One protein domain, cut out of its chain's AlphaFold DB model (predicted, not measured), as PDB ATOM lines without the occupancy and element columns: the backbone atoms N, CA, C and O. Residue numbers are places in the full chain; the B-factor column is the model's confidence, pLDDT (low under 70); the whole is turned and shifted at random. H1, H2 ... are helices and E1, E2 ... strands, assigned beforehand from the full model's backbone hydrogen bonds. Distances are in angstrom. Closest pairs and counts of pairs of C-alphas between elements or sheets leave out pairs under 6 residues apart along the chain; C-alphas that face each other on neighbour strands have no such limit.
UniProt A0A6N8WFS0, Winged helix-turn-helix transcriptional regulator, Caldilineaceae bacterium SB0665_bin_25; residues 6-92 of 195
ATOM      1  N   GLU A   6     142.990 145.056 155.282       35.31
ATOM      2  CA  GLU A   6     141.864 145.788 154.650       35.31
ATOM      3  C   GLU A   6     141.266 146.901 155.536       35.31
ATOM      4  O   GLU A   6     140.805 147.929 155.043       35.31
ATOM      5  N   SER A   7     141.332 146.748 156.863       44.19
ATOM      6  CA  SER A   7     140.783 147.700 157.846       44.19
ATOM      7  C   SER A   7     141.493 149.068 157.829       44.19
ATOM      8  O   SER A   7     140.862 150.120 157.980       44.19
ATOM      9  N   GLY A   8     142.810 149.073 157.594       35.59
ATOM     10  CA  GLY A   8     143.629 150.288 157.595       35.59
ATOM     11  C   GLY A   8     143.375 151.199 156.390       35.59
ATOM     12  O   GLY A   8     143.294 152.417 156.553       35.59
ATOM     13  N   GLN A   9     143.180 150.622 155.199       37.22
ATOM     14  CA  GLN A   9     142.939 151.378 153.963       37.22
ATOM     15  C   GLN A   9     141.570 152.068 153.959       37.22
ATOM     16  O   GLN A   9     141.497 153.258 153.650       37.22
ATOM     17  N   SER A  10     140.500 151.389 154.391       40.03
ATOM     18  CA  SER A  10     139.171 152.016 154.499       40.03
ATOM     19  C   SER A  10     139.130 153.150 155.526       40.03
ATOM     20  O   SER A  10     138.460 154.156 155.299       40.03
ATOM     21  N   ARG A  11     139.876 153.039 156.634       36.47
ATOM     22  CA  ARG A  11     139.951 154.089 157.660       36.47
ATOM     23  C   ARG A  11     140.724 155.318 157.176       36.47
ATOM     24  O   ARG A  11     140.323 156.435 157.487       36.47
ATOM     25  N   PHE A  12     141.787 155.129 156.393       36.09
ATOM     26  CA  PHE A  12     142.585 156.220 155.822       36.09
ATOM     27  C   PHE A  12     141.815 157.000 154.747       36.09
ATOM     28  O   PHE A  12     141.822 158.227 154.757       36.09
ATOM     29  N   VAL A  13     141.091 156.300 153.866       44.09
ATOM     30  CA  VAL A  13     140.225 156.920 152.846       44.09
ATOM     31  C   VAL A  13     139.052 157.659 153.497       44.09
ATOM     32  O   VAL A  13     138.728 158.772 153.093       44.09
ATOM     33  N   PHE A  14     138.459 157.089 154.550       47.03
ATOM     34  CA  PHE A  14     137.405 157.748 155.320       47.03
ATOM     35  C   PHE A  14     137.906 159.005 156.038       47.03
ATOM     36  O   PHE A  14     137.249 160.035 155.956       47.03
ATOM     37  N   LEU A  15     139.065 158.942 156.707       42.78
ATOM     38  CA  LEU A  15     139.663 160.092 157.392       42.78
ATOM     39  C   LEU A  15     140.055 161.195 156.408       42.78
ATOM     40  O   LEU A  15     139.763 162.353 156.676       42.78
ATOM     41  N   ARG A  16     140.625 160.842 155.250       50.69
ATOM     42  CA  ARG A  16     140.944 161.804 154.189       50.69
ATOM     43  C   ARG A  16     139.685 162.461 153.626       50.69
ATOM     44  O   ARG A  16     139.610 163.677 153.595       50.69
ATOM     45  N   GLY A  17     138.640 161.683 153.335       50.38
ATOM     46  CA  GLY A  17     137.345 162.224 152.906       50.38
ATOM     47  C   GLY A  17     136.574 162.978 154.000       50.38
ATOM     48  O   GLY A  17     135.609 163.678 153.703       50.38
ATOM     49  N   LEU A  18     136.939 162.829 155.276       52.56
ATOM     50  CA  LEU A  18     136.414 163.643 156.376       52.56
ATOM     51  C   LEU A  18     137.200 164.952 156.482       52.56
ATOM     52  O   LEU A  18     136.567 165.988 156.601       52.56
ATOM     53  N   ILE A  19     138.530 164.915 156.345       55.31
ATOM     54  CA  ILE A  19     139.405 166.095 156.237       55.31
ATOM     55  C   ILE A  19     138.998 166.957 155.035       55.31
ATOM     56  O   ILE A  19     138.784 168.149 155.201       55.31
ATOM     57  N   ASP A  20     138.756 166.358 153.868       54.41
ATOM     58  CA  ASP A  20     138.307 167.083 152.672       54.41
ATOM     59  C   ASP A  20     136.930 167.743 152.879       54.41
ATOM     60  O   ASP A  20     136.701 168.859 152.424       54.41
ATOM     61  N   ARG A  21     136.017 167.091 153.616       54.47
ATOM     62  CA  ARG A  21     134.707 167.666 153.983       54.47
ATOM     63  C   ARG A  21     134.804 168.728 155.079       54.47
ATOM     64  O   ARG A  21     134.004 169.651 155.078       54.47
ATOM     65  N   LEU A  22     135.768 168.604 155.989       53.44
ATOM     66  CA  LEU A  22     136.069 169.595 157.026       53.44
ATOM     67  C   LEU A  22     136.728 170.841 156.427       53.44
ATOM     68  O   LEU A  22     136.430 171.945 156.860       53.44
ATOM     69  N   HIS A  23     137.578 170.679 155.411       53.44
ATOM     70  CA  HIS A  23     138.179 171.789 154.666       53.44
ATOM     71  C   HIS A  23     137.154 172.548 153.812       53.44
ATOM     72  O   HIS A  23     137.373 173.710 153.497       53.44
ATOM     73  N   GLN A  24     136.039 171.904 153.459       55.09
ATOM     74  CA  GLN A  24     134.899 172.522 152.771       55.09
ATOM     75  C   GLN A  24     133.854 173.104 153.742       55.09
ATOM     76  O   GLN A  24     132.860 173.678 153.298       55.09
ATOM     77  N   ASP A  25     134.039 172.940 155.058       66.75
ATOM     78  CA  ASP A  25     133.138 173.496 156.065       66.75
ATOM     79  C   ASP A  25     133.544 174.938 156.392       66.75
ATOM     80  O   ASP A  25     134.505 175.208 157.119       66.75
ATOM     81  N   GLN A  26     132.764 175.870 155.851       55.31
ATOM     82  CA  GLN A  26     132.995 177.306 155.950       55.31
ATOM     83  C   GLN A  26     133.046 177.809 157.403       55.31
ATOM     84  O   GLN A  26     133.822 178.706 157.723       55.31
ATOM     85  N   THR A  27     132.274 177.208 158.318       67.56
ATOM     86  CA  THR A  27     132.260 177.638 159.727       67.56
ATOM     87  C   THR A  27     133.577 177.281 160.407       67.56
ATOM     88  O   THR A  27     134.149 178.086 161.142       67.56
ATOM     89  N   LEU A  28     134.083 176.077 160.144       67.69
ATOM     90  CA  LEU A  28     135.354 175.617 160.695       67.69
ATOM     91  C   LEU A  28     136.541 176.385 160.126       67.69
ATOM     92  O   LEU A  28     137.475 176.673 160.879       67.69
ATOM     93  N   HIS A  29     136.492 176.741 158.840       68.00
ATOM     94  CA  HIS A  29     137.500 177.595 158.226       68.00
ATOM     95  C   HIS A  29     137.547 178.962 158.915       68.00
ATOM     96  O   HIS A  29     138.585 179.327 159.457       68.00
ATOM     97  N   THR A  30     136.412 179.663 159.008       66.12
ATOM     98  CA  THR A  30     136.337 180.994 159.632       66.12
ATOM     99  C   THR A  30     136.789 180.993 161.095       66.12
ATOM    100  O   THR A  30     137.509 181.892 161.528       66.12
ATOM    101  N   GLU A  31     136.388 179.999 161.892       77.00
ATOM    102  CA  GLU A  31     136.820 179.925 163.294       77.00
ATOM    103  C   GLU A  31     138.311 179.577 163.427       77.00
ATOM    104  O   GLU A  31     139.001 180.146 164.275       77.00
ATOM    105  N   SER A  32     138.842 178.705 162.564       80.62
ATOM    106  CA  SER A  32     140.278 178.384 162.542       80.62
ATOM    107  C   SER A  32     141.119 179.572 162.075       80.62
ATOM    108  O   SER A  32     142.178 179.836 162.645       80.62
ATOM    109  N   GLU A  33     140.623 180.338 161.105       78.25
ATOM    110  CA  GLU A  33     141.260 181.541 160.581       78.25
ATOM    111  C   GLU A  33     141.342 182.651 161.633       78.25
ATOM    112  O   GLU A  33     142.387 183.282 161.786       78.25
ATOM    113  N   LYS A  34     140.291 182.852 162.437       76.88
ATOM    114  CA  LYS A  34     140.332 183.792 163.572       76.88
ATOM    115  C   LYS A  34     141.437 183.434 164.563       76.88
ATOM    116  O   LYS A  34     142.168 184.314 165.017       76.88
ATOM    117  N   ILE A  35     141.577 182.148 164.887       84.44
ATOM    118  CA  ILE A  35     142.634 181.661 165.784       84.44
ATOM    119  C   ILE A  35     144.002 181.871 165.130       84.44
ATOM    120  O   ILE A  35     144.915 182.392 165.772       84.44
ATOM    121  N   TRP A  36     144.131 181.546 163.843       84.19
ATOM    122  CA  TRP A  36     145.354 181.746 163.071       84.19
ATOM    123  C   TRP A  36     145.795 183.216 163.045       84.19
ATOM    124  O   TRP A  36     146.928 183.522 163.411       84.19
ATOM    125  N   LYS A  37     144.887 184.143 162.718       78.38
ATOM    126  CA  LYS A  37     145.129 185.596 162.706       78.38
ATOM    127  C   LYS A  37     145.383 186.182 164.097       78.38
ATOM    128  O   LYS A  37     146.014 187.228 164.206       78.38
ATOM    129  N   SER A  38     144.921 185.521 165.161       79.94
ATOM    130  CA  SER A  38     145.232 185.927 166.539       79.94
ATOM    131  C   SER A  38     146.662 185.572 166.975       79.94
ATOM    132  O   SER A  38     147.150 186.126 167.960       79.94
ATOM    133  N   CYS A  39     147.334 184.671 166.249       81.94
ATOM    134  CA  CYS A  39     148.728 184.307 166.488       81.94
ATOM    135  C   CYS A  39     149.675 185.328 165.844       81.94
ATOM    136  O   CYS A  39     149.415 185.835 164.754       81.94
ATOM    137  N   THR A  40     150.816 185.597 166.481       84.06
ATOM    138  CA  THR A  40     151.889 186.380 165.849       84.06
ATOM    139  C   THR A  40     152.528 185.606 164.692       84.06
ATOM    140  O   THR A  40     152.433 184.383 164.633       84.06
ATOM    141  N   VAL A  41     153.244 186.301 163.802       76.06
ATOM    142  CA  VAL A  41     153.985 185.662 162.693       76.06
ATOM    143  C   VAL A  41     154.961 184.595 163.207       76.06
ATOM    144  O   VAL A  41     155.040 183.506 162.651       76.06
ATOM    145  N   ASP A  42     155.645 184.872 164.319       77.75
ATOM    146  CA  ASP A  42     156.530 183.903 164.976       77.75
ATOM    147  C   ASP A  42     155.766 182.667 165.483       77.75
ATOM    148  O   ASP A  42     156.181 181.531 165.266       77.75
ATOM    149  N   GLN A  43     154.611 182.867 166.118       84.88
ATOM    150  CA  GLN A  43     153.775 181.772 166.611       84.88
ATOM    151  C   GLN A  43     153.207 180.922 165.470       84.88
ATOM    152  O   GLN A  43     153.175 179.697 165.570       84.88
ATOM    153  N   GLN A  44     152.785 181.565 164.382       86.44
ATOM    154  CA  GLN A  44     152.325 180.904 163.164       86.44
ATOM    155  C   GLN A  44     153.420 180.012 162.574       86.44
ATOM    156  O   GLN A  44     153.166 178.848 162.265       86.44
ATOM    157  N   GLU A  45     154.648 180.523 162.481       82.56
ATOM    158  CA  GLU A  45     155.781 179.757 161.968       82.56
ATOM    159  C   GLU A  45     156.125 178.567 162.869       82.56
ATOM    160  O   GLU A  45     156.285 177.444 162.396       82.56
ATOM    161  N   ASN A  46     156.127 178.758 164.187       87.50
ATOM    162  CA  ASN A  46     156.406 177.677 165.128       87.50
ATOM    163  C   ASN A  46     155.309 176.599 165.169       87.50
ATOM    164  O   ASN A  46     155.618 175.417 165.337       87.50
ATOM    165  N   LEU A  47     154.039 176.964 164.961       88.94
ATOM    166  CA  LEU A  47     152.955 175.994 164.763       88.94
ATOM    167  C   LEU A  47     153.165 175.171 163.487       88.94
ATOM    168  O   LEU A  47     152.952 173.956 163.504       88.94
ATOM    169  N   ARG A  48     153.612 175.808 162.397       85.38
ATOM    170  CA  ARG A  48     153.937 175.112 161.143       85.38
ATOM    171  C   ARG A  48     155.093 174.143 161.333       85.38
ATOM    172  O   ARG A  48     154.946 172.980 160.973       85.38
ATOM    173  N   LEU A  49     156.203 174.596 161.919       86.25
ATOM    174  CA  LEU A  49     157.365 173.750 162.194       86.25
ATOM    175  C   LEU A  49     156.950 172.517 162.999       86.25
ATOM    176  O   LEU A  49     157.209 171.393 162.569       86.25
ATOM    177  N   LEU A  50     156.205 172.725 164.092       89.94
ATOM    178  CA  LEU A  50     155.728 171.645 164.950       89.94
ATOM    179  C   LEU A  50     154.896 170.607 164.181       89.94
ATOM    180  O   LEU A  50     155.154 169.410 164.303       89.94
ATOM    181  N   PHE A  51     153.894 171.028 163.400       88.56
ATOM    182  CA  PHE A  51     153.006 170.080 162.714       88.56
ATOM    183  C   PHE A  51     153.640 169.438 161.474       88.56
ATOM    184  O   PHE A  51     153.279 168.314 161.131       88.56
ATOM    185  N   SER A  52     154.629 170.088 160.857       82.38
ATOM    186  CA  SER A  52     155.470 169.507 159.798       82.38
ATOM    187  C   SER A  52     156.495 168.489 160.308       82.38
ATOM    188  O   SER A  52     157.185 167.868 159.502       82.38
ATOM    189  N   GLY A  53     156.633 168.326 161.629       84.12
ATOM    190  CA  GLY A  53     157.655 167.470 162.236       84.12
ATOM    191  C   GLY A  53     159.065 168.075 162.223       84.12
ATOM    192  O   GLY A  53     160.041 167.342 162.378       84.12
ATOM    193  N   LEU A  54     159.174 169.391 162.024       83.56
ATOM    194  CA  LEU A  54     160.409 170.161 162.171       83.56
ATOM    195  C   LEU A  54     160.534 170.682 163.609       83.56
ATOM    196  O   LEU A  54     159.578 170.644 164.378       83.56
ATOM    197  N   GLU A  55     161.724 171.150 163.985       87.25
ATOM    198  CA  GLU A  55     162.010 171.610 165.348       87.25
ATOM    199  C   GLU A  55     161.587 173.084 165.539       87.25
ATOM    200  O   GLU A  55     162.161 173.959 164.892       87.25
ATOM    201  N   PRO A  56     160.584 173.382 166.392       90.12
ATOM    202  CA  PRO A  56     160.157 174.748 166.703       90.12
ATOM    203  C   PRO A  56     160.947 175.358 167.875       90.12
ATOM    204  O   PRO A  56     161.537 174.649 168.691       90.12
ATOM    205  N   ASP A  57     160.871 176.680 168.031       87.44
ATOM    206  CA  ASP A  57     161.384 177.418 169.186       87.44
ATOM    207  C   ASP A  57     160.580 177.107 170.473       87.44
ATOM    208  O   ASP A  57     159.377 177.405 170.559       87.44
ATOM    209  N   PRO A  58     161.228 176.576 171.532       88.88
ATOM    210  CA  PRO A  58     160.591 176.306 172.821       88.88
ATOM    211  C   PRO A  58     159.928 177.524 173.485       88.88
ATOM    212  O   PRO A  58     158.952 177.360 174.232       88.88
ATOM    213  N   ALA A  59     160.436 178.739 173.252       86.44
ATOM    214  CA  ALA A  59     159.853 179.949 173.831       86.44
ATOM    215  C   ALA A  59     158.477 180.246 173.219       86.44
ATOM    216  O   ALA A  59     157.512 180.489 173.954       86.44
ATOM    217  N   SER A  60     158.366 180.134 171.895       87.44
ATOM    218  CA  SER A  60     157.107 180.288 171.162       87.44
ATOM    219  C   SER A  60     156.091 179.203 171.546       87.44
ATOM    220  O   SER A  60     154.938 179.505 171.870       87.44
ATOM    221  N   LEU A  61     156.534 177.942 171.676       89.19
ATOM    222  CA  LEU A  61     155.683 176.842 172.159       89.19
ATOM    223  C   LEU A  61     155.101 177.109 173.554       89.19
ATOM    224  O   LEU A  61     153.924 176.840 173.808       89.19
ATOM    225  N   SER A  62     155.909 177.663 174.460       88.62
ATOM    226  CA  SER A  62     155.474 177.989 175.822       88.62
ATOM    227  C   SER A  62     154.370 179.055 175.831       88.62
ATOM    228  O   SER A  62     153.426 178.970 176.622       88.62
ATOM    229  N   GLN A  63     154.445 180.037 174.928       85.88
ATOM    230  CA  GLN A  63     153.400 181.051 174.757       85.88
ATOM    231  C   GLN A  63     152.119 180.446 174.173       85.88
ATOM    232  O   GLN A  63     151.035 180.674 174.707       85.88
ATOM    233  N   LEU A  64     152.233 179.616 173.134       89.94
ATOM    234  CA  LEU A  64     151.101 178.926 172.508       89.94
ATOM    235  C   LEU A  64     150.348 178.011 173.487       89.94
ATOM    236  O   LEU A  64     149.120 177.921 173.438       89.94
ATOM    237  N   MET A  65     151.061 177.373 174.420       90.31
ATOM    238  CA  MET A  65     150.448 176.612 175.514       90.31
ATOM    239  C   MET A  65     149.697 177.513 176.501       90.31
ATOM    240  O   MET A  65     148.596 177.174 176.932       90.31
ATOM    241  N   LYS A  66     150.259 178.679 176.842       88.88
ATOM    242  CA  LYS A  66     149.601 179.667 177.714       88.88
ATOM    243  C   LYS A  66     148.311 180.212 177.094       88.88
ATOM    244  O   LYS A  66     147.367 180.507 177.818       88.88
ATOM    245  N   HIS A  67     148.269 180.316 175.768       86.94
ATOM    246  CA  HIS A  67     147.084 180.708 175.005       86.94
ATOM    247  C   HIS A  67     146.128 179.544 174.708       86.94
ATOM    248  O   HIS A  67     145.141 179.740 174.007       86.94
ATOM    249  N   HIS A  68     146.390 178.348 175.247       88.44
ATOM    250  CA  HIS A  68     145.582 177.142 175.041       88.44
ATOM    251  C   HIS A  68     145.448 176.703 173.575       88.44
ATOM    252  O   HIS A  68     144.551 175.932 173.249       88.44
ATOM    253  N   ILE A  69     146.354 177.144 172.699       89.62
ATOM    254  CA  ILE A  69     146.416 176.695 171.302       89.62
ATOM    255  C   ILE A  69     147.103 175.333 171.232       89.62
ATOM    256  O   ILE A  69     146.657 174.439 170.511       89.62
ATOM    257  N   LEU A  70     148.171 175.162 172.013       92.38
ATOM    258  CA  LEU A  70     148.842 173.882 172.186       92.38
ATOM    259  C   LEU A  70     148.494 173.266 173.535       92.38
ATOM    260  O   LEU A  70     148.464 173.935 174.568       92.38
ATOM    261  N   VAL A  71     148.290 171.957 173.522       91.12
ATOM    262  CA  VAL A  71     148.079 171.143 174.711       91.12
ATOM    263  C   VAL A  71     149.149 170.063 174.733       91.12
ATOM    264  O   VAL A  71     149.501 169.483 173.705       91.12
ATOM    265  N   ARG A  72     149.687 169.804 175.925       90.31
ATOM    266  CA  ARG A  72     150.603 168.691 176.152       90.31
ATOM    267  C   ARG A  72     149.799 167.474 176.583       90.31
ATOM    268  O   ARG A  72     149.169 167.497 177.638       90.31
ATOM    269  N   GLU A  73     149.843 166.418 175.782       86.69
ATOM    270  CA  GLU A  73     149.220 165.137 176.097       86.69
ATOM    271  C   GLU A  73     150.310 164.069 176.199       86.69
ATOM    272  O   GLU A  73     150.983 163.747 175.220       86.69
ATOM    273  N   ARG A  74     150.492 163.519 177.406       85.38
ATOM    274  CA  ARG A  74     151.628 162.648 177.749       85.38
ATOM    275  C   ARG A  74     152.957 163.372 177.494       85.38
ATOM    276  O   ARG A  74     153.329 164.226 178.293       85.38
ATOM    277  N   GLU A  75     153.627 163.078 176.383       81.50
ATOM    278  CA  GLU A  75     154.923 163.658 176.002       81.50
ATOM    279  C   GLU A  75     154.876 164.436 174.681       81.50
ATOM    280  O   GLU A  75     155.850 165.093 174.320       81.50
ATOM    281  N   GLU A  76     153.731 164.449 173.996       85.69
ATOM    282  CA  GLU A  76     153.575 165.119 172.706       85.69
ATOM    283  C   GLU A  76     152.836 166.450 172.853       85.69
ATOM    284  O   GLU A  76     151.885 166.588 173.630       85.69
ATOM    285  N   LEU A  77     153.276 167.439 172.073       88.69
ATOM    286  CA  LEU A  77     152.541 168.681 171.872       88.69
ATOM    287  C   LEU A  77     151.595 168.518 170.692       88.69
ATOM    288  O   LEU A  77     151.988 168.050 169.625       88.69
ATOM    289  N   ARG A  78     150.341 168.913 170.890       90.44
ATOM    290  CA  ARG A  78     149.294 168.854 169.870       90.44
ATOM    291  C   ARG A  78     148.480 170.138 169.904       90.44
ATOM    292  O   ARG A  78     148.404 170.791 170.944       90.44
ATOM    293  N   ALA A  79     147.849 170.490 168.788       89.25
ATOM    294  CA  ALA A  79     146.810 171.514 168.802       89.25
ATOM    295  C   ALA A  79     145.671 171.110 169.749       89.25
ATOM    296  O   ALA A  79     145.350 169.927 169.878       89.25
ATOM    297  N   PHE A  80     145.016 172.099 170.355       87.44
ATOM    298  CA  PHE A  80     143.823 171.895 171.182       87.44
ATOM    299  C   PHE A  80     142.708 171.146 170.434       87.44
ATOM    300  O   PHE A  80     141.924 170.420 171.046       87.44
ATOM    301  N   CYS A  81     142.648 171.296 169.107       85.12
ATOM    302  CA  CYS A  81     141.795 170.499 168.245       85.12
ATOM    303  C   CYS A  81     142.563 170.026 167.008       85.12
ATOM    304  O   CYS A  81     143.386 170.738 166.432       85.12
ATOM    305  N   ARG A  82     142.258 168.802 166.569       82.81
ATOM    306  CA  ARG A  82     142.884 168.217 165.379       82.81
ATOM    307  C   ARG A  82     142.584 169.021 164.115       82.81
ATOM    308  O   ARG A  82     143.445 169.125 163.260       82.81
ATOM    309  N   LEU A  83     141.395 169.616 164.027       80.69
ATOM    310  CA  LEU A  83     140.973 170.415 162.875       80.69
ATOM    311  C   LEU A  83     141.879 171.622 162.649       80.69
ATOM    312  O   LEU A  83     142.260 171.888 161.520       80.69
ATOM    313  N   PHE A  84     142.280 172.298 163.725       84.56
ATOM    314  CA  PHE A  84     143.204 173.418 163.637       84.56
ATOM    315  C   PHE A  84     144.598 172.963 163.187       84.56
ATOM    316  O   PHE A  84     145.220 173.634 162.377       84.56
ATOM    317  N   ALA A  85     145.077 171.798 163.638       86.50
ATOM    318  CA  ALA A  85     146.339 171.249 163.132       86.50
ATOM    319  C   ALA A  85     146.274 170.951 161.623       86.50
ATOM    320  O   ALA A  85     147.185 171.330 160.892       86.50
ATOM    321  N   GLU A  86     145.186 170.336 161.149       80.38
ATOM    322  CA  GLU A  86     144.970 170.091 159.714       80.38
ATOM    323  C   GLU A  86     144.848 171.415 158.936       80.38
ATOM    324  O   GLU A  86     145.440 171.547 157.872       80.38
ATOM    325  N   TYR A  87     144.177 172.431 159.495       79.75
ATOM    326  CA  TYR A  87     144.103 173.779 158.921       79.75
ATOM    327  C   TYR A  87     145.492 174.412 158.762       79.75
ATOM    328  O   TYR A  87     145.800 174.934 157.694       79.75
ATOM    329  N   VAL A  88     146.345 174.340 159.792       85.00
ATOM    330  CA  VAL A  88     147.717 174.879 159.757       85.00
ATOM    331  C   VAL A  88     148.581 174.135 158.734       85.00
ATOM    332  O   VAL A  88     149.367 174.761 158.023       85.00
ATOM    333  N   LEU A  89     148.424 172.811 158.620       78.94
ATOM    334  CA  LEU A  89     149.096 171.996 157.603       78.94
ATOM    335  C   LEU A  89     148.596 172.312 156.185       78.94
ATOM    336  O   LEU A  89     149.399 172.445 155.267       78.94
ATOM    337  N   ALA A  90     147.288 172.483 155.994       69.69
ATOM    338  CA  ALA A  90     146.693 172.868 154.714       69.69
ATOM    339  C   ALA A  90     147.081 174.299 154.307       69.69
ATOM    340  O   ALA A  90     147.311 174.568 153.129       69.69
ATOM    341  N   HIS A  91     147.265 175.189 155.286       65.31
ATOM    342  CA  HIS A  91     147.837 176.522 155.099       65.31
ATOM    343  C   HIS A  91     149.296 176.509 154.612       65.31
ATOM    344  O   HIS A  91     149.806 177.567 154.263       65.31
ATOM    345  N   GLN A  92     149.975 175.355 154.527       54.97
ATOM    346  CA  GLN A  92     151.264 175.244 153.825       54.97
ATOM    347  C   GLN A  92     151.106 175.279 152.304       54.97
ATOM    348  O   GLN A  92     151.976 175.797 151.614       54.97
TER     349      GLN A  92
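What this domain is: This is residues 6 to 92 of the 195 residues of the protein "Winged helix-turn-helix transcriptional regulator" of Caldilineaceae bacterium SB0665_bin_25 (UniProt A0A6N8WFS0). A small two-stranded hairpin, E1 and E2, and four helices make a compact body with H5 in the middle; H2 and H3 pack on H5, and H4 packs across H3. H1 forms an L with H2, and its residues 6 to 18 stick out as an arm. The printed part has 87 residues, with five named helices and two named strands in the order H1, H2, H3, H4, E1, E2, H5; the sheet, E1 - E2, is antiparallel and the class is mostly helix. The whole is compact, with a radius of gyration of the C-alphas of 13.9 A and spans of 42 by 30 by 20 A.

Where its parts are: E1 is residues 70 to 73 and E2 residues 76 to 79. H5, residues 82 to 90, ends at C-alpha 90 (146.693, 172.868, 154.714). H4 is residues 58 to 66, H3 residues 41 to 51, 15.6 A long, and H2 residues 26 to 38, 18.3 A long. H1, residues 6 to 23, is 26.3 A long from C-alpha 6 (141.864, 145.788, 154.650).

How they stand to each other: In the hairpin of E1 and E2, N 71 and O 78 are 2.8 A apart, within hydrogen-bond range. The closest C-alphas of H4 and E1, Leu 64 and Leu 70, are 5.5 A apart. H3 and E2 are near each other, with 8 pairs of C-alphas within 10 A. H3 touches H4 about perpendicular at 85 degrees, closest at the C-alphas of Gln 43 and Ser 60, 5.8 A. H5, the hub, touches H3 at the C-alphas of Arg 48 and Val 88, 6.4 A, and H2 at those of Ser 32 and Phe 84, 5.9 A. With residues 19 to 23 alone, H1 only just touches H5, with 3 pairs of C-alphas within 8 A, the closest being His 23 and Tyr 87, 7.6 A. H4 and H5 are apart. Every O i to N i+4 pair is within hydrogen-bond range in H2, H3, H4 and H5, and 13 of 14 in H1.

The domain as a whole: The C-alphas of Glu 6 and Thr 40, the two farthest apart, are 43.3 A apart. The printed part has no cut and no long link. The mean pLDDT of the printed part is 74.6, and residues 6 to 30 and 90 to 92 are under 70.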